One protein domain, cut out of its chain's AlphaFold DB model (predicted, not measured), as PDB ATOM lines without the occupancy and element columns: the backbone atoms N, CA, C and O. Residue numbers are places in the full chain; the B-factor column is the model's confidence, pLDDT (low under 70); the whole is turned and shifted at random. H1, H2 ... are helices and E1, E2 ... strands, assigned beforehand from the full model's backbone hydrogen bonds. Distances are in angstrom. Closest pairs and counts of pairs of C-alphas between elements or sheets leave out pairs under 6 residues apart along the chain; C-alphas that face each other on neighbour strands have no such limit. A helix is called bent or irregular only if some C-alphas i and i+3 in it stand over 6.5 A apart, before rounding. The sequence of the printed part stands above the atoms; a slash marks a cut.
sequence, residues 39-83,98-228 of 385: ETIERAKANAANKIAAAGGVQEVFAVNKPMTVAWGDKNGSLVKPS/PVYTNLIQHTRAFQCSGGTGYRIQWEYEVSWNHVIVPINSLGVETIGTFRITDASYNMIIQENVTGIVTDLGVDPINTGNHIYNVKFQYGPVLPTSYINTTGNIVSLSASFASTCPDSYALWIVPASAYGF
ATOM      1  N   GLU A  39     110.642  93.960  98.916       42.50
ATOM      2  CA  GLU A  39     111.501  94.766  99.782       42.50
ATOM      3  C   GLU A  39     112.181  95.954  99.077       42.50
ATOM      4  O   GLU A  39     112.444  96.960  99.728       42.50
ATOM      5  N   THR A  40     112.455  95.924  97.769       41.94
ATOM      6  CA  THR A  40     113.041  97.076  97.053       41.94
ATOM      7  C   THR A  40     112.005  98.169  96.787       41.94
ATOM      8  O   THR A  40     112.256  99.343  97.077       41.94
ATOM      9  N   ILE A  41     110.813  97.789  96.317       45.81
ATOM     10  CA  ILE A  41     109.663  98.701  96.164       45.81
ATOM     11  C   ILE A  41     109.286  99.272  97.530       45.81
ATOM     12  O   ILE A  41     109.081 100.472  97.710       45.81
ATOM     13  N   GLU A  42     109.259  98.408  98.529       48.88
ATOM     14  CA  GLU A  42     108.913  98.770  99.883       48.88
ATOM     15  C   GLU A  42     109.957  99.660 100.574       48.88
ATOM     16  O   GLU A  42     109.606 100.578 101.318       48.88
ATOM     17  N   ARG A  43     111.242  99.483 100.265       46.75
ATOM     18  CA  ARG A  43     112.325 100.376 100.695       46.75
ATOM     19  C   ARG A  43     112.234 101.739 100.023       46.75
ATOM     20  O   ARG A  43     112.508 102.746 100.672       46.75
ATOM     21  N   ALA A  44     111.807 101.811  98.762       45.28
ATOM     22  CA  ALA A  44     111.536 103.083  98.095       45.28
ATOM     23  C   ALA A  44     110.362 103.832  98.754       45.28
ATOM     24  O   ALA A  44     110.472 105.037  99.008       45.28
ATOM     25  N   LYS A  45     109.289 103.118  99.126       51.16
ATOM     26  CA  LYS A  45     108.161 103.678  99.890       51.16
ATOM     27  C   LYS A  45     108.580 104.157 101.280       51.16
ATOM     28  O   LYS A  45     108.281 105.293 101.645       51.16
ATOM     29  N   ALA A  46     109.330 103.338 102.017       51.41
ATOM     30  CA  ALA A  46     109.862 103.696 103.330       51.41
ATOM     31  C   ALA A  46     110.822 104.895 103.252       51.41
ATOM     32  O   ALA A  46     110.754 105.799 104.077       51.41
ATOM     33  N   ASN A  47     111.669 104.975 102.222       48.16
ATOM     34  CA  ASN A  47     112.574 106.107 102.016       48.16
ATOM     35  C   ASN A  47     111.836 107.402 101.659       48.16
ATOM     36  O   ASN A  47     112.242 108.473 102.114       48.16
ATOM     37  N   ALA A  48     110.763 107.330 100.867       47.44
ATOM     38  CA  ALA A  48     109.902 108.483 100.610       47.44
ATOM     39  C   ALA A  48     109.225 108.952 101.906       47.44
ATOM     40  O   ALA A  48     109.280 110.140 102.224       47.44
ATOM     41  N   ALA A  49     108.684 108.016 102.692       48.47
ATOM     42  CA  ALA A  49     108.076 108.315 103.982       48.47
ATOM     43  C   ALA A  49     109.066 108.933 104.978       48.47
ATOM     44  O   ALA A  49     108.778 109.969 105.570       48.47
ATOM     45  N   ASN A  50     110.280 108.389 105.079       49.00
ATOM     46  CA  ASN A  50     111.328 108.895 105.965       49.00
ATOM     47  C   ASN A  50     111.829 110.290 105.558       49.00
ATOM     48  O   ASN A  50     112.045 111.137 106.422       49.00
ATOM     49  N   LYS A  51     111.982 110.569 104.256       46.53
ATOM     50  CA  LYS A  51     112.374 111.907 103.770       46.53
ATOM     51  C   LYS A  51     111.293 112.959 104.026       46.53
ATOM     52  O   LYS A  51     111.616 114.113 104.292       46.53
ATOM     53  N   ILE A  52     110.022 112.567 103.969       45.06
ATOM     54  CA  ILE A  52     108.878 113.447 104.243       45.06
ATOM     55  C   ILE A  52     108.689 113.655 105.754       45.06
ATOM     56  O   ILE A  52     108.462 114.784 106.188       45.06
ATOM     57  N   ALA A  53     108.869 112.606 106.563       47.06
ATOM     58  CA  ALA A  53     108.902 112.697 108.021       47.06
ATOM     59  C   ALA A  53     110.048 113.606 108.500       47.06
ATOM     60  O   ALA A  53     109.840 114.449 109.370       47.06
ATOM     61  N   ALA A  54     111.226 113.518 107.871       48.12
ATOM     62  CA  ALA A  54     112.359 114.410 108.133       48.12
ATOM     63  C   ALA A  54     112.081 115.880 107.755       48.12
ATOM     64  O   ALA A  54     112.656 116.783 108.355       48.12
ATOM     65  N   ALA A  55     111.174 116.132 106.804       43.91
ATOM     66  CA  ALA A  55     110.694 117.473 106.451       43.91
ATOM     67  C   ALA A  55     109.530 117.962 107.346       43.91
ATOM     68  O   ALA A  55     109.000 119.056 107.136       43.91
ATOM     69  N   GLY A  56     109.115 117.157 108.332       45.09
ATOM     70  CA  GLY A  56     108.045 117.482 109.270       45.09
ATOM     71  C   GLY A  56     106.667 117.562 108.617       45.09
ATOM     72  O   GLY A  56     105.904 118.456 108.960       45.09
ATOM     73  N   GLY A  57     106.359 116.707 107.637       53.50
ATOM     74  CA  GLY A  57     105.037 116.665 107.001       53.50
ATOM     75  C   GLY A  57     104.148 115.508 107.470       53.50
ATOM     76  O   GLY A  57     104.650 114.458 107.863       53.50
ATOM     77  N   VAL A  58     102.823 115.677 107.379       58.59
ATOM     78  CA  VAL A  58     101.838 114.589 107.548       58.59
ATOM     79  C   VAL A  58     101.589 113.954 106.179       58.59
ATOM     80  O   VAL A  58     101.117 114.630 105.261       58.59
ATOM     81  N   GLN A  59     101.959 112.682 106.017       61.31
ATOM     82  CA  GLN A  59     101.926 111.985 104.731       61.31
ATOM     83  C   GLN A  59     100.676 111.120 104.582       61.31
ATOM     84  O   GLN A  59     100.405 110.267 105.420       61.31
ATOM     85  N   GLU A  60      99.995 111.272 103.451       60.03
ATOM     86  CA  GLU A  60      98.924 110.382 103.021       60.03
ATOM     87  C   GLU A  60      99.363 109.683 101.728       60.03
ATOM     88  O   GLU A  60      99.542 110.327 100.686       60.03
ATOM     89  N   VAL A  61      99.595 108.368 101.807       59.31
ATOM     90  CA  VAL A  61      99.983 107.524 100.667       59.31
ATOM     91  C   VAL A  61      98.786 106.696 100.235       59.31
ATOM     92  O   VAL A  61      98.152 106.025 101.046       59.31
ATOM     93  N   PHE A  62      98.516 106.709  98.939       60.19
ATOM     94  CA  PHE A  62      97.448 105.952  98.315       60.19
ATOM     95  C   PHE A  62      98.083 104.982  97.320       60.19
ATOM     96  O   PHE A  62      98.563 105.395  96.258       60.19
ATOM     97  N   ALA A  63      98.113 103.697  97.665       58.94
ATOM     98  CA  ALA A  63      98.539 102.661  96.737       58.94
ATOM     99  C   ALA A  63      97.343 102.293  95.850       58.94
ATOM    100  O   ALA A  63      96.311 101.830  96.318       58.94
ATOM    101  N   VAL A  64      97.443 102.578  94.555       61.09
ATOM    102  CA  VAL A  64      96.283 102.465  93.654       61.09
ATOM    103  C   VAL A  64      96.369 101.196  92.812       61.09
ATOM    104  O   VAL A  64      95.334 100.638  92.468       61.09
ATOM    105  N   ASN A  65      97.595 100.761  92.482       63.88
ATOM    106  CA  ASN A  65      97.899  99.695  91.521       63.88
ATOM    107  C   ASN A  65      96.890  99.632  90.358       63.88
ATOM    108  O   ASN A  65      96.264  98.606  90.092       63.88
ATOM    109  N   LYS A  66      96.662 100.787  89.724       67.25
ATOM    110  CA  LYS A  66      95.580 100.977  88.758       67.25
ATOM    111  C   LYS A  66      96.128 100.948  87.335       67.25
ATOM    112  O   LYS A  66      96.997 101.773  87.038       67.25
ATOM    113  N   PRO A  67      95.589 100.093  86.448       73.50
ATOM    114  CA  PRO A  67      95.922 100.118  85.031       73.50
ATOM    115  C   PRO A  67      95.606 101.466  84.394       73.50
ATOM    116  O   PRO A  67      94.563 102.077  84.651       73.50
ATOM    117  N   MET A  68      96.520 101.913  83.546       80.62
ATOM    118  CA  MET A  68      96.514 103.230  82.937       80.62
ATOM    119  C   MET A  68      96.217 103.160  81.451       80.62
ATOM    120  O   MET A  68      96.740 102.313  80.732       80.62
ATOM    121  N   THR A  69      95.407 104.100  80.971       79.25
ATOM    122  CA  THR A  69      95.224 104.283  79.533       79.25
ATOM    123  C   THR A  69      96.428 105.022  78.964       79.25
ATOM    124  O   THR A  69      96.766 106.119  79.413       79.25
ATOM    125  N   VAL A  70      97.062 104.423  77.961       81.31
ATOM    126  CA  VAL A  70      98.220 104.979  77.260       81.31
ATOM    127  C   VAL A  70      97.849 105.362  75.834       81.31
ATOM    128  O   VAL A  70      97.051 104.695  75.175       81.31
ATOM    129  N   ALA A  71      98.424 106.457  75.362       80.06
ATOM    130  CA  ALA A  71      98.265 106.971  74.016       80.06
ATOM    131  C   ALA A  71      99.562 107.653  73.576       80.06
ATOM    132  O   ALA A  71     100.450 107.925  74.377       80.06
ATOM    133  N   TRP A  72      99.685 107.957  72.292       78.25
ATOM    134  CA  TRP A  72     100.820 108.736  71.810       78.25
ATOM    135  C   TRP A  72     100.563 110.227  71.990       78.25
ATOM    136  O   TRP A  72      99.455 110.699  71.733       78.25
ATOM    137  N   GLY A  73     101.584 110.958  72.434       74.12
ATOM    138  CA  GLY A  73     101.577 112.407  72.567       74.12
ATOM    139  C   GLY A  73     102.638 113.058  71.683       74.12
ATOM    140  O   GLY A  73     103.712 112.496  71.466       74.12
ATOM    141  N   ASP A  74     102.349 114.246  71.161       70.56
ATOM    142  CA  ASP A  74     103.371 115.099  70.555       70.56
ATOM    143  C   ASP A  74     104.290 115.726  71.614       70.56
ATOM    144  O   ASP A  74     104.056 115.610  72.817       70.56
ATOM    145  N   LYS A  75     105.346 116.412  71.166       63.94
ATOM    146  CA  LYS A  75     106.280 117.143  72.040       63.94
ATOM    147  C   LYS A  75     105.623 118.173  72.969       63.94
ATOM    148  O   LYS A  75     106.257 118.614  73.919       63.94
ATOM    149  N   ASN A  76     104.389 118.587  72.683       65.31
ATOM    150  CA  ASN A  76     103.637 119.532  73.502       65.31
ATOM    151  C   ASN A  76     102.675 118.815  74.464       65.31
ATOM    152  O   ASN A  76     101.882 119.479  75.132       65.31
ATOM    153  N   GLY A  77     102.697 117.480  74.504       62.59
ATOM    154  CA  GLY A  77     101.728 116.686  75.245       62.59
ATOM    155  C   GLY A  77     100.323 116.878  74.685       62.59
ATOM    156  O   GLY A  77      99.411 117.170  75.442       62.59
ATOM    157  N   SER A  78     100.137 116.799  73.364       70.94
ATOM    158  CA  SER A  78      98.825 116.691  72.707       70.94
ATOM    159  C   SER A  78      98.643 115.297  72.112       70.94
ATOM    160  O   SER A  78      99.580 114.734  71.556       70.94
ATOM    161  N   LEU A  79      97.437 114.726  72.219       74.88
ATOM    162  CA  LEU A  79      97.176 113.349  71.797       74.88
ATOM    163  C   LEU A  79      97.307 113.223  70.278       74.88
ATOM    164  O   LEU A  79      96.664 113.946  69.514       74.88
ATOM    165  N   VAL A  80      98.101 112.253  69.844       74.00
ATOM    166  CA  VAL A  80      98.304 111.922  68.439       74.00
ATOM    167  C   VAL A  80      97.228 110.935  68.006       74.00
ATOM    168  O   VAL A  80      97.014 109.895  68.630       74.00
ATOM    169  N   LYS A  81      96.537 111.249  66.906       72.88
ATOM    170  CA  LYS A  81      95.519 110.354  66.348       72.88
ATOM    171  C   LYS A  81      96.170 109.075  65.804       72.88
ATOM    172  O   LYS A  81      97.202 109.175  65.137       72.88
ATOM    173  N   PRO A  82      95.535 107.898  65.963       65.06
ATOM    174  CA  PRO A  82      96.075 106.634  65.464       65.06
ATOM    175  C   PRO A  82      96.443 106.634  63.975       65.06
ATOM    176  O   PRO A  82      97.449 106.055  63.584       65.06
ATOM    177  N   SER A  83      95.674 107.340  63.141       63.16
ATOM    178  CA  SER A  83      95.927 107.454  61.698       63.16
ATOM    179  C   SER A  83      97.217 108.200  61.349       63.16
ATOM    180  O   SER A  83      97.773 107.984  60.276       63.16
ATOM    181  N   PRO A  98     103.369 100.375  75.489       84.94
ATOM    182  CA  PRO A  98     103.716  99.493  76.597       84.94
ATOM    183  C   PRO A  98     102.754  98.325  76.698       84.94
ATOM    184  O   PRO A  98     101.549  98.488  76.484       84.94
ATOM    185  N   VAL A  99     103.276  97.178  77.121       86.62
ATOM    186  CA  VAL A  99     102.433  96.024  77.437       86.62
ATOM    187  C   VAL A  99     101.495  96.371  78.587       86.62
ATOM    188  O   VAL A  99     100.307  96.052  78.550       86.62
ATOM    189  N   TYR A 100     102.018  97.080  79.586       85.50
ATOM    190  CA  TYR A 100     101.201  97.676  80.626       85.50
ATOM    191  C   TYR A 100     101.812  98.969  81.154       85.50
ATOM    192  O   TYR A 100     103.006  99.255  81.035       85.50
ATOM    193  N   THR A 101     100.957  99.764  81.778       86.25
ATOM    194  CA  THR A 101     101.354 100.894  82.604       86.25
ATOM    195  C   THR A 101     100.398 100.964  83.778       86.25
ATOM    196  O   THR A 101      99.186 100.973  83.577       86.25
ATOM    197  N   ASN A 102     100.928 101.013  84.993       81.12
ATOM    198  CA  ASN A 102     100.139 101.040  86.218       81.12
ATOM    199  C   ASN A 102     100.515 102.271  87.040       81.12
ATOM    200  O   ASN A 102     101.695 102.523  87.272       81.12
ATOM    201  N   LEU A 103      99.522 103.022  87.521       81.19
ATOM    202  CA  LEU A 103      99.734 103.962  88.619       81.19
ATOM    203  C   LEU A 103      99.875 103.133  89.894       81.19
ATOM    204  O   LEU A 103      98.880 102.636  90.427       81.19
ATOM    205  N   ILE A 104     101.103 102.980  90.379       73.94
ATOM    206  CA  ILE A 104     101.378 102.154  91.557       73.94
ATOM    207  C   ILE A 104     101.036 102.901  92.846       73.94
ATOM    208  O   ILE A 104     100.408 102.333  93.741       73.94
ATOM    209  N   GLN A 105     101.365 104.193  92.924       73.19
ATOM    210  CA  GLN A 105     101.046 105.027  94.075       73.19
ATOM    211  C   GLN A 105     100.956 106.510  93.732       73.19
ATOM    212  O   GLN A 105     101.613 107.005  92.814       73.19
ATOM    213  N   HIS A 106     100.197 107.234  94.545       77.69
ATOM    214  CA  HIS A 106     100.342 108.675  94.682       77.69
ATOM    215  C   HIS A 106     100.360 109.064  96.159       77.69
ATOM    216  O   HIS A 106      99.916 108.327  97.038       77.69
ATOM    217  N   THR A 107     100.941 110.216  96.450       71.88
ATOM    218  CA  THR A 107     101.118 110.725  97.802       71.88
ATOM    219  C   THR A 107     100.787 112.202  97.817       71.88
ATOM    220  O   THR A 107     101.244 112.950  96.948       71.88
ATOM    221  N   ARG A 108     100.054 112.628  98.845       75.75
ATOM    222  CA  ARG A 108      99.991 114.032  99.244       75.75
ATOM    223  C   ARG A 108     100.578 114.162 100.642       75.75
ATOM    224  O   ARG A 108     100.158 113.478 101.568       75.75
ATOM    225  N   ALA A 109     101.586 115.006 100.781       70.50
ATOM    226  CA  ALA A 109     102.237 115.267 102.053       70.50
ATOM    227  C   ALA A 109     101.986 116.713 102.443       70.50
ATOM    228  O   ALA A 109     102.391 117.630 101.729       70.50
ATOM    229  N   PHE A 110     101.308 116.922 103.562       71.12
ATOM    230  CA  PHE A 110     101.084 118.259 104.072       71.12
ATOM    231  C   PHE A 110     102.322 118.730 104.838       71.12
ATOM    232  O   PHE A 110     102.724 118.088 105.803       71.12
ATOM    233  N   GLN A 111     102.930 119.840 104.428       72.75
ATOM    234  CA  GLN A 111     104.125 120.397 105.060       72.75
ATOM    235  C   GLN A 111     103.754 121.235 106.296       72.75
ATOM    236  O   GLN A 111     102.993 122.194 106.183       72.75
ATOM    237  N   CYS A 112     104.304 120.884 107.470       63.53
ATOM    238  CA  CYS A 112     104.035 121.592 108.732       63.53
ATOM    239  C   CYS A 112     105.041 122.698 109.065       63.53
ATOM    240  O   CYS A 112     104.749 123.561 109.887       63.53
ATOM    241  N   SER A 113     106.231 122.675 108.462       59.88
ATOM    242  CA  SER A 113     107.317 123.617 108.756       59.88
ATOM    243  C   SER A 113     107.873 124.225 107.468       59.88
ATOM    244  O   SER A 113     107.995 123.528 106.468       59.88
ATOM    245  N   GLY A 114     108.188 125.527 107.447       58.72
ATOM    246  CA  GLY A 114     108.748 126.198 106.258       58.72
ATOM    247  C   GLY A 114     107.746 126.534 105.138       58.72
ATOM    248  O   GLY A 114     108.163 126.754 104.004       58.72
ATOM    249  N   GLY A 115     106.443 126.565 105.446       63.50
ATOM    250  CA  GLY A 115     105.341 126.875 104.523       63.50
ATOM    251  C   GLY A 115     104.176 125.891 104.676       63.50
ATOM    252  O   GLY A 115     104.407 124.724 104.977       63.50
ATOM    253  N   THR A 116     102.931 126.349 104.496       68.94
ATOM    254  CA  THR A 116     101.719 125.530 104.697       68.94
ATOM    255  C   THR A 116     101.112 125.097 103.366       68.94
ATOM    256  O   THR A 116     100.700 125.943 102.571       68.94
ATOM    257  N   GLY A 117     100.997 123.790 103.138       75.75
ATOM    258  CA  GLY A 117     100.345 123.248 101.949       75.75
ATOM    259  C   GLY A 117     100.805 121.837 101.602       75.75
ATOM    260  O   GLY A 117     101.477 121.181 102.395       75.75
ATOM    261  N   TYR A 118     100.434 121.359 100.418       77.94
ATOM    262  CA  TYR A 118     100.641 119.975 100.007       77.94
ATOM    263  C   TYR A 118     101.792 119.829  99.016       77.94
ATOM    264  O   TYR A 118     101.911 120.575  98.047       77.94
ATOM    265  N   ARG A 119     102.605 118.800  99.222       82.06
ATOM    266  CA  ARG A 119     103.526 118.253  98.228       82.06
ATOM    267  C   ARG A 119     102.882 117.041  97.594       82.06
ATOM    268  O   ARG A 119     102.321 116.211  98.306       82.06
ATOM    269  N   ILE A 120     102.976 116.942  96.276       83.00
ATOM    270  CA  ILE A 120     102.368 115.851  95.520       83.00
ATOM    271  C   ILE A 120     103.468 115.033  94.865       83.00
ATOM    272  O   ILE A 120     104.410 115.576  94.290       83.00
ATOM    273  N   GLN A 121     103.334 113.719  94.963       86.12
ATOM    274  CA  GLN A 121     104.208 112.758  94.311       86.12
ATOM    275  C   GLN A 121     103.354 111.646  93.715       86.12
ATOM    276  O   GLN A 121     102.343 111.260  94.301       86.12
ATOM    277  N   TRP A 122     103.762 111.111  92.576       86.88
ATOM    278  CA  TRP A 122     103.133 109.936  91.990       86.88
ATOM    279  C   TRP A 122     104.141 109.104  91.223       86.88
ATOM    280  O   TRP A 122     105.176 109.605  90.782       86.88
ATOM    281  N   GLU A 123     103.859 107.812  91.129       88.00
ATOM    282  CA  GLU A 123     104.780 106.838  90.565       88.00
ATOM    283  C   GLU A 123     104.035 105.864  89.661       88.00
ATOM    284  O   GLU A 123     102.952 105.376  90.008       88.00
ATOM    285  N   TYR A 124     104.643 105.570  88.516       88.44
ATOM    286  CA  TYR A 124     104.165 104.572  87.572       88.44
ATOM    287  C   TYR A 124     105.140 103.409  87.470       88.44
ATOM    288  O   TYR A 124     106.355 103.588  87.570       88.44
ATOM    289  N   GLU A 125     104.588 102.233  87.209       87.38
ATOM    290  CA  GLU A 125     105.323 101.082  86.705       87.38
ATOM    291  C   GLU A 125     104.942 100.865  85.240       87.38
ATOM    292  O   GLU A 125     103.756 100.874  84.900       87.38
ATOM    293  N   VAL A 126     105.936 100.711  84.373       90.38
ATOM    294  CA  VAL A 126     105.754 100.603  82.922       90.38
ATOM    295  C   VAL A 126     106.527  99.398  82.422       90.38
ATOM    296  O   VAL A 126     107.729  99.341  82.647       90.38
ATOM    297  N   SER A 127     105.881  98.479  81.704       89.38
ATOM    298  CA  SER A 127     106.591  97.441  80.947       89.38
ATOM    299  C   SER A 127     106.601  97.775  79.467       89.38
ATOM    300  O   SER A 127     105.540  97.876  78.840       89.38
ATOM    301  N   TRP A 128     107.795  97.967  78.910       89.81
ATOM    302  CA  TRP A 128     107.953  98.418  77.534       89.81
ATOM    303  C   TRP A 128     109.209  97.865  76.860       89.81
ATOM    304  O   TRP A 128     110.237  97.652  77.499       89.81
ATOM    305  N   ASN A 129     109.138  97.667  75.546       86.88
ATOM    306  CA  ASN A 129     110.236  97.199  74.696       86.88
ATOM    307  C   ASN A 129     111.180  98.331  74.257       86.88
ATOM    308  O   ASN A 129     112.123  98.088  73.506       86.88
ATOM    309  N   HIS A 130     110.942  99.557  74.734       85.81
ATOM    310  CA  HIS A 130     111.802 100.720  74.528       85.81
ATOM    311  C   HIS A 130     112.432 101.177  75.839       85.81
ATOM    312  O   HIS A 130     111.855 101.015  76.915       85.81
ATOM    313  N   VAL A 131     113.610 101.794  75.736       88.56
ATOM    314  CA  VAL A 131     114.312 102.365  76.890       88.56
ATOM    315  C   VAL A 131     113.736 103.731  77.223       88.56
ATOM    316  O   VAL A 131     113.888 104.666  76.435       88.56
ATOM    317  N   ILE A 132     113.091 103.845  78.388       90.06
ATOM    318  CA  ILE A 132     112.635 105.131  78.926       90.06
ATOM    319  C   ILE A 132     113.850 105.905  79.429       90.06
ATOM    320  O   ILE A 132     114.674 105.379  80.177       90.06
ATOM    321  N   VAL A 133     113.952 107.173  79.040       88.81
ATOM    322  CA  VAL A 133     115.053 108.061  79.429       88.81
ATOM    323  C   VAL A 133     114.526 109.351  80.047       88.81
ATOM    324  O   VAL A 133     113.445 109.809  79.677       88.81
ATOM    325  N   PRO A 134     115.274 109.991  80.964       88.69
ATOM    326  CA  PRO A 134     114.898 111.307  81.482       88.69
ATOM    327  C   PRO A 134     114.773 112.362  80.376       88.69
ATOM    328  O   PRO A 134     113.858 113.177  80.416       88.69
ATOM    329  N   ILE A 135     115.662 112.317  79.379       88.44
ATOM    330  CA  ILE A 135     115.650 113.170  78.188       88.44
ATOM    331  C   ILE A 135     116.236 112.398  77.000       88.44
ATOM    332  O   ILE A 135     117.222 111.676  77.165       88.44
ATOM    333  N   ASN A 136     115.630 112.512  75.817       85.38
ATOM    334  CA  ASN A 136     116.126 111.855  74.604       85.38
ATOM    335  C   ASN A 136     117.084 112.746  73.790       85.38
ATOM    336  O   ASN A 136     117.335 113.904  74.123       85.38
ATOM    337  N   SER A 137     117.620 112.208  72.689       82.62
ATOM    338  CA  SER A 137     118.575 112.909  71.814       82.62
ATOM    339  C   SER A 137     118.004 114.147  71.110       82.62
ATOM    340  O   SER A 137     118.770 114.975  70.621       82.62
ATOM    341  N   LEU A 138     116.677 114.292  71.076       82.12
ATOM    342  CA  LEU A 138     115.964 115.442  70.517       82.12
ATOM    343  C   LEU A 138     115.507 116.440  71.592       82.12
ATOM    344  O   LEU A 138     114.818 117.408  71.271       82.12
ATOM    345  N   GLY A 139     115.879 116.219  72.856       83.06
ATOM    346  CA  GLY A 139     115.496 117.076  73.976       83.06
ATOM    347  C   GLY A 139     114.068 116.859  74.480       83.06
ATOM    348  O   GLY A 139     113.558 117.696  75.216       83.06
ATOM    349  N   VAL A 140     113.402 115.765  74.092       82.94
ATOM    350  CA  VAL A 140     112.102 115.382  74.659       82.94
ATOM    351  C   VAL A 140     112.339 114.796  76.044       82.94
ATOM    352  O   VAL A 140     113.099 113.839  76.184       82.94
ATOM    353  N   GLU A 141     111.700 115.366  77.060       88.06
ATOM    354  CA  GLU A 141     111.847 114.952  78.455       88.06
ATOM    355  C   GLU A 141     110.748 113.976  78.890       88.06
ATOM    356  O   GLU A 141     109.602 114.052  78.441       88.06
ATOM    357  N   THR A 142     111.087 113.087  79.823       90.31
ATOM    358  CA  THR A 142     110.091 112.358  80.607       90.31
ATOM    359  C   THR A 142     109.492 113.306  81.642       90.31
ATOM    360  O   THR A 142     110.164 113.722  82.588       90.31
ATOM    361  N   ILE A 143     108.217 113.640  81.466       90.44
ATOM    362  CA  ILE A 143     107.512 114.681  82.216       90.44
ATOM    363  C   ILE A 143     106.270 114.093  82.875       90.44
ATOM    364  O   ILE A 143     105.484 113.404  82.243       90.44
ATOM    365  N   GLY A 144     106.051 114.406  84.140       89.50
ATOM    366  CA  GLY A 144     104.786 114.220  84.825       89.50
ATOM    367  C   GLY A 144     103.980 115.501  84.708       89.50
ATOM    368  O   GLY A 144     104.526 116.582  84.905       89.50
ATOM    369  N   THR A 145     102.684 115.400  84.438       87.44
ATOM    370  CA  THR A 145     101.797 116.561  84.428       87.44
ATOM    371  C   THR A 145     100.810 116.455  85.579       87.44
ATOM    372  O   THR A 145     100.089 115.469  85.736       87.44
ATOM    373  N   PHE A 146     100.778 117.509  86.383       87.12
ATOM    374  CA  PHE A 146      99.806 117.722  87.437       87.12
ATOM    375  C   PHE A 146      98.818 118.795  86.982       87.12
ATOM    376  O   PHE A 146      99.226 119.886  86.588       87.12
ATOM    377  N   ARG A 147      97.517 118.504  87.044       86.62
ATOM    378  CA  ARG A 147      96.463 119.467  86.713       86.62
ATOM    379  C   ARG A 147      95.425 119.538  87.822       86.62
ATOM    380  O   ARG A 147      95.004 118.506  88.335       86.62
ATOM    381  N   ILE A 148      94.975 120.750  88.123       85.50
ATOM    382  CA  ILE A 148      93.795 121.007  88.949       85.50
ATOM    383  C   ILE A 148      92.732 121.630  88.062       85.50
ATOM    384  O   ILE A 148      92.999 122.637  87.400       85.50
ATOM    385  N   THR A 149      91.539 121.053  88.062       82.94
ATOM    386  CA  THR A 149      90.360 121.655  87.440       82.94
ATOM    387  C   THR A 149      89.276 121.908  88.471       82.94
ATOM    388  O   THR A 149      89.256 121.255  89.512       82.94
ATOM    389  N   ASP A 150      88.364 122.830  88.186       83.19
ATOM    390  CA  ASP A 150      87.124 122.942  88.954       83.19
ATOM    391  C   ASP A 150      86.132 121.816  88.590       83.19
ATOM    392  O   ASP A 150      86.409 120.946  87.752       83.19
ATOM    393  N   ALA A 151      84.947 121.852  89.203       75.62
ATOM    394  CA  ALA A 151      83.874 120.887  88.968       75.62
ATOM    395  C   ALA A 151      83.284 120.959  87.545       75.62
ATOM    396  O   ALA A 151      82.591 120.040  87.115       75.62
ATOM    397  N   SER A 152      83.539 122.050  86.817       82.06
ATOM    398  CA  SER A 152      83.170 122.244  85.410       82.06
ATOM    399  C   SER A 152      84.317 121.909  84.449       82.06
ATOM    400  O   SER A 152      84.200 122.164  83.253       82.06
ATOM    401  N   TYR A 153      85.401 121.305  84.949       78.38
ATOM    402  CA  TYR A 153      86.606 120.956  84.197       78.38
ATOM    403  C   TYR A 153      87.391 122.153  83.635       78.38
ATOM    404  O   TYR A 153      88.254 121.969  82.772       78.38
ATOM    405  N   ASN A 154      87.172 123.369  84.144       85.75
ATOM    406  CA  ASN A 154      88.025 124.503  83.797       85.75
ATOM    407  C   ASN A 154      89.392 124.336  84.462       85.75
ATOM    408  O   ASN A 154      89.480 124.008  85.644       85.75
ATOM    409  N   MET A 155      90.466 124.575  83.709       88.06
ATOM    410  CA  MET A 155      91.830 124.505  84.231       88.06
ATOM    411  C   MET A 155      92.077 125.633  85.239       88.06
ATOM    412  O   MET A 155      91.949 126.807  84.902       88.06
ATOM    413  N   ILE A 156      92.489 125.262  86.450       88.44
ATOM    414  CA  ILE A 156      92.940 126.189  87.494       88.44
ATOM    415  C   ILE A 156      94.471 126.255  87.497       88.44
ATOM    416  O   ILE A 156      95.051 127.334  87.471       88.44
ATOM    417  N   ILE A 157      95.122 125.088  87.524       88.06
ATOM    418  CA  ILE A 157      96.582 124.936  87.501       88.06
ATOM    419  C   ILE A 157      96.941 123.800  86.547       88.06
ATOM    420  O   ILE A 157      96.268 122.767  86.528       88.06
ATOM    421  N   GLN A 158      98.040 123.967  85.814       88.44
ATOM    422  CA  GLN A 158      98.735 122.884  85.134       88.44
ATOM    423  C   GLN A 158     100.240 123.074  85.289       88.44
ATOM    424  O   GLN A 158     100.769 124.117  84.926       88.44
ATOM    425  N   GLU A 159     100.915 122.045  85.786       88.38
ATOM    426  CA  GLU A 159     102.350 122.062  86.045       88.38
ATOM    427  C   GLU A 159     103.003 120.796  85.509       88.38
ATOM    428  O   GLU A 159     102.423 119.707  85.565       88.38
ATOM    429  N   ASN A 160     104.230 120.950  85.026       88.81
ATOM    430  CA  ASN A 160     105.051 119.865  84.512       88.81
ATOM    431  C   ASN A 160     106.240 119.629  85.446       88.81
ATOM    432  O   ASN A 160     106.860 120.573  85.931       88.81
ATOM    433  N   VAL A 161     106.555 118.363  85.703       89.94
ATOM    434  CA  VAL A 161     107.651 117.947  86.583       89.94
ATOM    435  C   VAL A 161     108.510 116.909  85.886       89.94
ATOM    436  O   VAL A 161     107.991 115.974  85.288       89.94
ATOM    437  N   THR A 162     109.826 117.041  85.971       90.31
ATOM    438  CA  THR A 162     110.733 116.047  85.391       90.31
ATOM    439  C   THR A 162     110.630 114.725  86.153       90.31
ATOM    440  O   THR A 162     110.580 114.700  87.385       90.31
ATOM    441  N   GLY A 163     110.580 113.619  85.413       89.06
ATOM    442  CA  GLY A 163     110.530 112.277  85.975       89.06
ATOM    443  C   GLY A 163     111.902 111.735  86.350       89.06
ATOM    444  O   GLY A 163     112.891 111.930  85.646       89.06
ATOM    445  N   ILE A 164     111.942 110.990  87.449       90.00
ATOM    446  CA  ILE A 164     113.071 110.150  87.836       90.00
ATOM    447  C   ILE A 164     112.778 108.749  87.310       90.00
ATOM    448  O   ILE A 164     111.837 108.100  87.769       90.00
ATOM    449  N   VAL A 165     113.568 108.302  86.337       89.38
ATOM    450  CA  VAL A 165     113.413 106.998  85.682       89.38
ATOM    451  C   VAL A 165     114.383 106.003  86.308       89.38
ATOM    452  O   VAL A 165     115.581 106.269  86.386       89.38
ATOM    453  N   THR A 166     113.868 104.853  86.730       89.94
ATOM    454  CA  THR A 166     114.657 103.722  87.221       89.94
ATOM    455  C   THR A 166     114.317 102.498  86.379       89.94
ATOM    456  O   THR A 166     113.166 102.062  86.384       89.94
ATOM    457  N   ASP A 167     115.294 101.953  85.654       86.88
ATOM    458  CA  ASP A 167     115.154 100.643  85.007       86.88
ATOM    459  C   ASP A 167     115.222  99.571  86.092       86.88
ATOM    460  O   ASP A 167     116.208  99.480  86.827       86.88
ATOM    461  N   LEU A 168     114.142  98.810  86.228       81.69
ATOM    462  CA  LEU A 168     114.119  97.665  87.118       81.69
ATOM    463  C   LEU A 168     114.787  96.487  86.391       81.69
ATOM    464  O   LEU A 168     115.664  95.831  86.932       81.69
ATOM    465  N   GLY A 169     114.531  96.285  85.112       81.81
ATOM    466  CA  GLY A 169     115.202  95.266  84.312       81.81
ATOM    467  C   GLY A 169     114.202  94.504  83.472       81.81
ATOM    468  O   GLY A 169     113.089  94.964  83.251       81.81
ATOM    469  N   VAL A 170     114.593  93.327  82.989       82.38
ATOM    470  CA  VAL A 170     113.773  92.544  82.057       82.38
ATOM    471  C   VAL A 170     112.432  92.162  82.688       82.38
ATOM    472  O   VAL A 170     112.386  91.670  83.815       82.38
ATOM    473  N   ASP A 171     111.350  92.340  81.932       82.25
ATOM    474  CA  ASP A 171     110.027  91.861  82.313       82.25
ATOM    475  C   ASP A 171     109.998  90.319  82.260       82.25
ATOM    476  O   ASP A 171     110.194  89.739  81.185       82.25
ATOM    477  N   PRO A 172     109.753  89.626  83.390       79.50
ATOM    478  CA  PRO A 172     109.760  88.165  83.436       79.50
ATOM    479  C   PRO A 172     108.569  87.523  82.707       79.50
ATOM    480  O   PRO A 172     108.603  86.325  82.434       79.50
ATOM    481  N   ILE A 173     107.513  88.288  82.417       82.69
ATOM    482  CA  ILE A 173     106.286  87.821  81.763       82.69
ATOM    483  C   ILE A 173     106.326  88.152  80.269       82.69
ATOM    484  O   ILE A 173     105.930  87.333  79.441       82.69
ATOM    485  N   ASN A 174     106.816  89.342  79.914       83.62
ATOM    486  CA  ASN A 174     106.738  89.861  78.552       83.62
ATOM    487  C   ASN A 174     108.117  89.922  77.888       83.62
ATOM    488  O   ASN A 174     108.786  90.956  77.901       83.62
ATOM    489  N   THR A 175     108.519  88.820  77.248       87.06
ATOM    490  CA  THR A 175     109.802  88.682  76.540       87.06
ATOM    491  C   THR A 175     110.125  89.889  75.658       87.06
ATOM    492  O   THR A 175     109.335  90.274  74.798       87.06
ATOM    493  N   GLY A 176     111.321  90.454  75.842       84.44
ATOM    494  CA  GLY A 176     111.803  91.610  75.082       84.44
ATOM    495  C   GLY A 176     111.403  92.973  75.659       84.44
ATOM    496  O   GLY A 176     111.798  93.986  75.091       84.44
ATOM    497  N   ASN A 177     110.667  93.013  76.774       85.94
ATOM    498  CA  ASN A 177     110.347  94.244  77.498       85.94
ATOM    499  C   ASN A 177     111.220  94.404  78.747       85.94
ATOM    500  O   ASN A 177     111.747  93.434  79.294       85.94
ATOM    501  N   HIS A 178     111.335  95.645  79.205       87.25
ATOM    502  CA  HIS A 178     111.887  96.026  80.497       87.25
ATOM    503  C   HIS A 178     110.801  96.693  81.342       87.25
ATOM    504  O   HIS A 178     109.922  97.372  80.806       87.25
ATOM    505  N   ILE A 179     110.883  96.516  82.657       86.88
ATOM    506  CA  ILE A 179     110.041  97.186  83.640       86.88
ATOM    507  C   ILE A 179     110.769  98.435  84.130       86.88
ATOM    508  O   ILE A 179     111.908  98.369  84.585       86.88
ATOM    509  N   TYR A 180     110.082  99.569  84.102       89.38
ATOM    510  CA  TYR A 180     110.567 100.854  84.586       89.38
ATOM    511  C   TYR A 180     109.698 101.347  85.736       89.38
ATOM    512  O   TYR A 180     108.470 101.340  85.642       89.38
ATOM    513  N   ASN A 181     110.333 101.853  86.793       88.69
ATOM    514  CA  ASN A 181     109.681 102.712  87.774       88.69
ATOM    515  C   ASN A 181     109.947 104.172  87.403       88.69
ATOM    516  O   ASN A 181     111.102 104.589  87.292       88.69
ATOM    517  N   VAL A 182     108.883 104.952  87.221       90.12
ATOM    518  CA  VAL A 182     108.998 106.377  86.908       90.12
ATOM    519  C   VAL A 182     108.294 107.198  87.972       90.12
ATOM    520  O   VAL A 182     107.079 107.102  88.154       90.12
ATOM    521  N   LYS A 183     109.076 108.021  88.668       89.94
ATOM    522  CA  LYS A 183     108.641 108.821  89.810       89.94
ATOM    523  C   LYS A 183     108.608 110.301  89.471       89.94
ATOM    524  O   LYS A 183     109.577 110.853  88.960       89.94
ATOM    525  N   PHE A 184     107.526 110.954  89.863       90.25
ATOM    526  CA  PHE A 184     107.303 112.380  89.680       90.25
ATOM    527  C   PHE A 184     107.052 113.039  91.029       90.25
ATOM    528  O   PHE A 184     106.291 112.522  91.849       90.25
ATOM    529  N   GLN A 185     107.690 114.184  91.269       87.62
ATOM    530  CA  GLN A 185     107.527 114.946  92.503       87.62
ATOM    531  C   GLN A 185     107.347 116.426  92.179       87.62
ATOM    532  O   GLN A 185     108.241 117.069  91.632       87.62
ATOM    533  N   TYR A 186     106.202 116.980  92.569       82.75
ATOM    534  CA  TYR A 186     105.970 118.414  92.502       82.75
ATOM    535  C   TYR A 186     106.788 119.126  93.583       82.75
ATOM    536  O   TYR A 186     106.661 118.851  94.782       82.75
ATOM    537  N   GLY A 187     107.691 119.995  93.129       74.69
ATOM    538  CA  GLY A 187     108.670 120.688  93.965       74.69
ATOM    539  C   GLY A 187     108.067 121.778  94.859       74.69
ATOM    540  O   GLY A 187     108.401 121.815  96.046       74.69
ATOM    541  N   PRO A 188     107.201 122.668  94.347       80.25
ATOM    542  CA  PRO A 188     106.559 123.689  95.167       80.25
ATOM    543  C   PRO A 188     105.533 123.119  96.156       80.25
ATOM    544  O   PRO A 188     105.015 122.014  96.004       80.25
ATOM    545  N   VAL A 189     105.232 123.900  97.192       79.62
ATOM    546  CA  VAL A 189     104.152 123.599  98.138       79.62
ATOM    547  C   VAL A 189     102.855 124.154  97.565       79.62
ATOM    548  O   VAL A 189     102.739 125.362  97.376       79.62
ATOM    549  N   LEU A 190     101.879 123.288  97.292       82.94
ATOM    550  CA  LEU A 190     100.564 123.705  96.810       82.94
ATOM    551  C   LEU A 190      99.731 124.278  97.956       82.94
ATOM    552  O   LEU A 190      99.524 123.581  98.955       82.94
ATOM    553  N   PRO A 191      99.190 125.498  97.812       80.19
ATOM    554  CA  PRO A 191      98.270 126.055  98.789       80.19
ATOM    555  C   PRO A 191      97.085 125.133  99.088       80.19
ATOM    556  O   PRO A 191      96.548 124.449  98.212       80.19
ATOM    557  N   THR A 192      96.626 125.166 100.337       72.44
ATOM    558  CA  THR A 192      95.478 124.371 100.795       72.44
ATOM    559  C   THR A 192      94.194 124.694 100.054       72.44
ATOM    560  O   THR A 192      93.360 123.812  99.917       72.44
ATOM    561  N   SER A 193      94.044 125.913  99.536       73.81
ATOM    562  CA  SER A 193      92.893 126.343  98.737       73.81
ATOM    563  C   SER A 193      92.760 125.601  97.409       73.81
ATOM    564  O   SER A 193      91.669 125.531  96.857       73.81
ATOM    565  N   TYR A 194      93.839 125.039  96.872       76.69
ATOM    566  CA  TYR A 194      93.765 124.268  95.634       76.69
ATOM    567  C   TYR A 194      93.364 122.821  95.869       76.69
ATOM    568  O   TYR A 194      92.634 122.243  95.067       76.69
ATOM    569  N   ILE A 195      93.840 122.270  96.982       71.38
ATOM    570  CA  ILE A 195      93.562 120.905  97.401       71.38
ATOM    571  C   ILE A 195      92.204 120.892  98.096       71.38
ATOM    572  O   ILE A 195      91.248 120.429  97.519       71.38
ATOM    573  N   ASN A 196      92.024 121.530  99.243       67.31
ATOM    574  CA  ASN A 196      90.852 121.356 100.111       67.31
ATOM    575  C   ASN A 196      89.565 122.086  99.660       67.31
ATOM    576  O   ASN A 196      88.626 122.216 100.452       67.31
ATOM    577  N   THR A 197      89.500 122.592  98.426       67.12
ATOM    578  CA  THR A 197      88.283 123.222  97.888       67.12
ATOM    579  C   THR A 197      87.367 122.164  97.297       67.12
ATOM    580  O   THR A 197      87.733 121.453  96.359       67.12
ATOM    581  N   THR A 198      86.150 122.078  97.835       63.59
ATOM    582  CA  THR A 198      85.109 121.181  97.334       63.59
ATOM    583  C   THR A 198      84.849 121.439  95.851       63.59
ATOM    584  O   THR A 198      84.593 122.571  95.451       63.59
ATOM    585  N   GLY A 199      84.889 120.380  95.043       67.50
ATOM    586  CA  GLY A 199      84.664 120.456  93.598       67.50
ATOM    587  C   GLY A 199      85.938 120.586  92.764       67.50
ATOM    588  O   GLY A 199      85.872 120.353  91.562       67.50
ATOM    589  N   ASN A 200      87.096 120.867  93.369       76.12
ATOM    590  CA  ASN A 200      88.357 120.754  92.648       76.12
ATOM    591  C   ASN A 200      88.703 119.284  92.398       76.12
ATOM    592  O   ASN A 200      88.539 118.425  93.268       76.12
ATOM    593  N   ILE A 201      89.230 119.025  91.207       73.38
ATOM    594  CA  ILE A 201      89.674 117.718  90.746       73.38
ATOM    595  C   ILE A 201      91.165 117.808  90.453       73.38
ATOM    596  O   ILE A 201      91.586 118.603  89.613       73.38
ATOM    597  N   VAL A 202      91.967 116.955  91.092       78.00
ATOM    598  CA  VAL A 202      93.362 116.752  90.679       78.00
ATOM    599  C   VAL A 202      93.478 115.589  89.725       78.00
ATOM    600  O   VAL A 202      92.954 114.511  89.991       78.00
ATOM    601  N   SER A 203      94.206 115.841  88.643       80.88
ATOM    602  CA  SER A 203      94.542 114.916  87.574       80.88
ATOM    603  C   SER A 203      96.055 114.733  87.498       80.88
ATOM    604  O   SER A 203      96.800 115.711  87.417       80.88
ATOM    605  N   LEU A 204      96.495 113.475  87.508       84.50
ATOM    606  CA  LEU A 204      97.899 113.077  87.382       84.50
ATOM    607  C   LEU A 204      98.096 112.312  86.073       84.50
ATOM    608  O   LEU A 204      97.423 111.303  85.842       84.50
ATOM    609  N   SER A 205      99.008 112.782  85.233       85.94
ATOM    610  CA  SER A 205      99.428 112.133  83.988       85.94
ATOM    611  C   SER A 205     100.951 112.150  83.859       85.94
ATOM    612  O   SER A 205     101.657 112.746  84.678       85.94
ATOM    613  N   ALA A 206     101.472 111.468  82.843       88.94
ATOM    614  CA  ALA A 206     102.891 111.505  82.518       88.94
ATOM    615  C   ALA A 206     103.146 111.189  81.045       88.94
ATOM    616  O   ALA A 206     102.406 110.428  80.431       88.94
ATOM    617  N   SER A 207     104.207 111.760  80.500       88.88
ATOM    618  CA  SER A 207     104.748 111.520  79.174       88.88
ATOM    619  C   SER A 207     106.150 110.938  79.319       88.88
ATOM    620  O   SER A 207     106.983 111.514  80.014       88.88
ATOM    621  N   PHE A 208     106.418 109.803  78.681       88.88
ATOM    622  CA  PHE A 208     107.709 109.124  78.734       88.88
ATOM    623  C   PHE A 208     108.487 109.350  77.443       88.88
ATOM    624  O   PHE A 208     108.015 109.004  76.354       88.88
ATOM    625  N   ALA A 209     109.683 109.914  77.576       87.56
ATOM    626  CA  ALA A 209     110.655 109.982  76.499       87.56
ATOM    627  C   ALA A 209     111.378 108.638  76.370       87.56
ATOM    628  O   ALA A 209     111.689 107.991  77.374       87.56
ATOM    629  N   SER A 210     111.669 108.228  75.138       85.81
ATOM    630  CA  SER A 210     112.425 107.009  74.852       85.81
ATOM    631  C   SER A 210     113.718 107.312  74.098       85.81
ATOM    632  O   SER A 210     113.890 108.399  73.545       85.81
ATOM    633  N   THR A 211     114.639 106.349  74.051       80.31
ATOM    634  CA  THR A 211     115.877 106.446  73.251       80.31
ATOM    635  C   THR A 211     115.641 106.524  71.744       80.31
ATOM    636  O   THR A 211     116.593 106.741  70.993       80.31
ATOM    637  N   CYS A 212     114.406 106.339  71.281       77.12
ATOM    638  CA  CYS A 212     114.073 106.539  69.882       77.12
ATOM    639  C   CYS A 212     114.208 108.020  69.501       77.12
ATOM    640  O   CYS A 212     113.744 108.890  70.245       77.12
ATOM    641  N   PRO A 213     114.850 108.334  68.359       65.38
ATOM    642  CA  PRO A 213     115.055 109.702  67.901       65.38
ATOM    643  C   PRO A 213     113.770 110.271  67.278       65.38
ATOM    644  O   PRO A 213     113.762 110.668  66.116       65.38
ATOM    645  N   ASP A 214     112.693 110.328  68.063       67.38
ATOM    646  CA  ASP A 214     111.388 110.838  67.651       67.38
ATOM    647  C   ASP A 214     110.965 112.037  68.513       67.38
ATOM    648  O   ASP A 214     111.263 112.133  69.706       67.38
ATOM    649  N   SER A 215     110.251 112.986  67.904       58.84
ATOM    650  CA  SER A 215     109.730 114.186  68.580       58.84
ATOM    651  C   SER A 215     108.454 113.920  69.393       58.84
ATOM    652  O   SER A 215     107.661 114.836  69.615       58.84
ATOM    653  N   TYR A 216     108.202 112.666  69.756       64.31
ATOM    654  CA  TYR A 216     106.951 112.195  70.343       64.31
ATOM    655  C   TYR A 216     107.248 111.421  71.622       64.31
ATOM    656  O   TYR A 216     108.254 110.722  71.713       64.31
ATOM    657  N   ALA A 217     106.356 111.539  72.598       63.84
ATOM    658  CA  ALA A 217     106.448 110.837  73.869       63.84
ATOM    659  C   ALA A 217     105.244 109.911  74.033       63.84
ATOM    660  O   ALA A 217     104.141 110.181  73.547       63.84
ATOM    661  N   LEU A 218     105.443 108.814  74.750       69.19
ATOM    662  CA  LEU A 218     104.343 107.967  75.181       69.19
ATOM    663  C   LEU A 218     103.571 108.707  76.275       69.19
ATOM    664  O   LEU A 218     104.111 108.939  77.350       69.19
ATOM    665  N   TRP A 219     102.324 109.084  76.013       69.56
ATOM    666  CA  TRP A 219     101.502 109.846  76.942       69.56
ATOM    667  C   TRP A 219     100.495 108.958  77.673       69.56
ATOM    668  O   TRP A 219      99.607 108.339  77.093       69.56
ATOM    669  N   ILE A 220     100.600 108.938  78.991       69.00
ATOM    670  CA  ILE A 220      99.596 108.387  79.881       69.00
ATOM    671  C   ILE A 220      98.450 109.384  80.062       69.00
ATOM    672  O   ILE A 220      98.633 110.486  80.589       69.00
ATOM    673  N   VAL A 221      97.245 108.965  79.686       65.12
ATOM    674  CA  VAL A 221      96.009 109.715  79.927       65.12
ATOM    675  C   VAL A 221      95.793 109.842  81.442       65.12
ATOM    676  O   VAL A 221      96.078 108.885  82.165       65.12
ATOM    677  N   PRO A 222      95.306 110.991  81.954       61.16
ATOM    678  CA  PRO A 222      95.147 111.213  83.387       61.16
ATOM    679  C   PRO A 222      94.503 110.040  84.137       61.16
ATOM    680  O   PRO A 222      93.406 109.594  83.812       61.16
ATOM    681  N   ALA A 223      95.206 109.551  85.159       47.34
ATOM    682  CA  ALA A 223      94.884 108.322  85.888       47.34
ATOM    683  C   ALA A 223      93.638 108.406  86.726       47.34
ATOM    684  O   ALA A 223      92.928 107.418  86.932       47.34
ATOM    685  N   SER A 224      93.456 109.571  87.322       53.59
ATOM    686  CA  SER A 224      92.588 109.715  88.461       53.59
ATOM    687  C   SER A 224      92.178 111.160  88.587       53.59
ATOM    688  O   SER A 224      93.031 112.039  88.590       53.59
ATOM    689  N   ALA A 225      90.870 111.351  88.686       47.78
ATOM    690  CA  ALA A 225      90.235 112.556  89.166       47.78
ATOM    691  C   ALA A 225      89.992 112.347  90.664       47.78
ATOM    692  O   ALA A 225      89.120 111.564  91.041       47.78
ATOM    693  N   TYR A 226      90.796 112.976  91.517       51.69
ATOM    694  CA  TYR A 226      90.568 112.922  92.961       51.69
ATOM    695  C   TYR A 226      89.758 114.137  93.388       51.69
ATOM    696  O   TYR A 226      90.178 115.270  93.154       51.69
ATOM    697  N   GLY A 227      88.608 113.889  94.015       38.06
ATOM    698  CA  GLY A 227      87.897 114.908  94.774       38.06
ATOM    699  C   GLY A 227      88.600 115.123  96.107       38.06
ATOM    700  O   GLY A 227      89.014 114.166  96.767       38.06
ATOM    701  N   PHE A 228      88.754 116.378  96.499       43.69
ATOM    702  CA  PHE A 228      89.367 116.699  97.772       43.69
ATOM    703  C   PHE A 228      88.345 116.894  98.871       43.69
ATOM    704  O   PHE A 228      87.261 117.445  98.694       43.69
TER     705      PHE A 228
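What this domain is: This is residues 39 to 83 and 98 to 228 of the 385 residues of an uncharacterized protein of Ferruginibacter sp (UniProt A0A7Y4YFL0). One long, twisted sheet folds back on itself through the bent strand E6, with E1, E3, E4 and E7 in one layer and E5, E8, E9 and E2 in the other, the two only partly face to face. Helix H1 lies along the outside of the first layer, over E3, while the small H2 sits near one end of E4 and the short E10 pairs beside E8. The printed part has 176 residues, with two named helices and ten named strands: along the chain H1 comes before E1, and H2 comes between E7 and E8; the neighbour pairs of the branched sheet are antiparallel, E8 has three neighbours, E5, E9 and E10, and the class is mostly strand. The whole is compact, with a radius of gyration of the C-alphas of 16.4 A and spans of 45 by 40 by 27 A.

Where its parts are: H1, residues 39 to 54, begins with C-alpha 39 at (111.501, 94.766, 99.782) and is 21.4 A long. E1 is residues 57 to 67, 29.0 A, and E2 residues 70 to 74. After the cut come E3, residues 100 to 111, 33.5 A, and E4, residues 117 to 128, 35.6 A. E5 is residues 143 to 149. E6, residues 155 to 170, is 38.8 A long, with C-alpha 155 at (91.830, 124.505, 84.231). E7 is residues 178 to 185, 22.8 A; H2, residues 192 to 195; E8, residues 201 to 210, 29.7 A; E9, residues 216 to 220. E10, residues 225 to 227, ends with C-alpha 227 at (87.897, 114.908, 94.774).

How they stand to each other: H1 is on the sheet at a height of 9.7 A, over E3 and along the strands, at 14 degrees on the local plane. E1 and E4 lie on opposite sides of E3, with N 60 and O 108 at 2.9 A and N 107 and O 121 at 2.8 A. E4 pairs with E7 (N 124 and O 182, 2.9 A). E5, E6 and E7 form a meander, each strand the antiparallel neighbour of the one before; with E4 before them they form a Greek key, its first strand the antiparallel neighbour of its fourth. E6 bends by 56 degrees at residue 167; its pairing is staggered, with E5 over residues 155 to 162 (N 146 and O 159, 2.9 A) and with E7 over residues 163 to 170 (N 166 and O 181, 2.8 A). E5 lies on one side of E8 (N 145 and O 205, 2.9 A), E9 (N 208 and O 218, 2.8 A) and E10 (N 202 and O 226, 3.2 A) on the other. E2 is an edge strand beside E9 (N 71 and O 219, 2.8 A). The closest C-alphas of E4 and E8 are those of Trp 122 and Leu 204, 7.6 A apart. H2 is on the sheet over none of its strands; its closest C-alpha pair with E4 is Thr 192 and Gly 117, 5.1 A. In H1 every O i to N i+4 pair is within hydrogen-bond range; H2 is too short for such a pair, and its one O i to N i+3 pair is within range.

The domain as a whole: The two C-alphas farthest apart, those of Ser 83 and Ser 113, are 51.0 A apart. Residues 84 to 97 are not printed, and C-alphas 83 and 98 are 18.6 A apart across this cut. The link from E4 to E5, residues 129 to 142, is long; its residues 132 to 133 pair antiparallel with residues 209 to 210 of E8. The mean pLDDT of the printed part is 74.3, and 58 residues are under 70, among them residues 39 to 66 and 213 to 228.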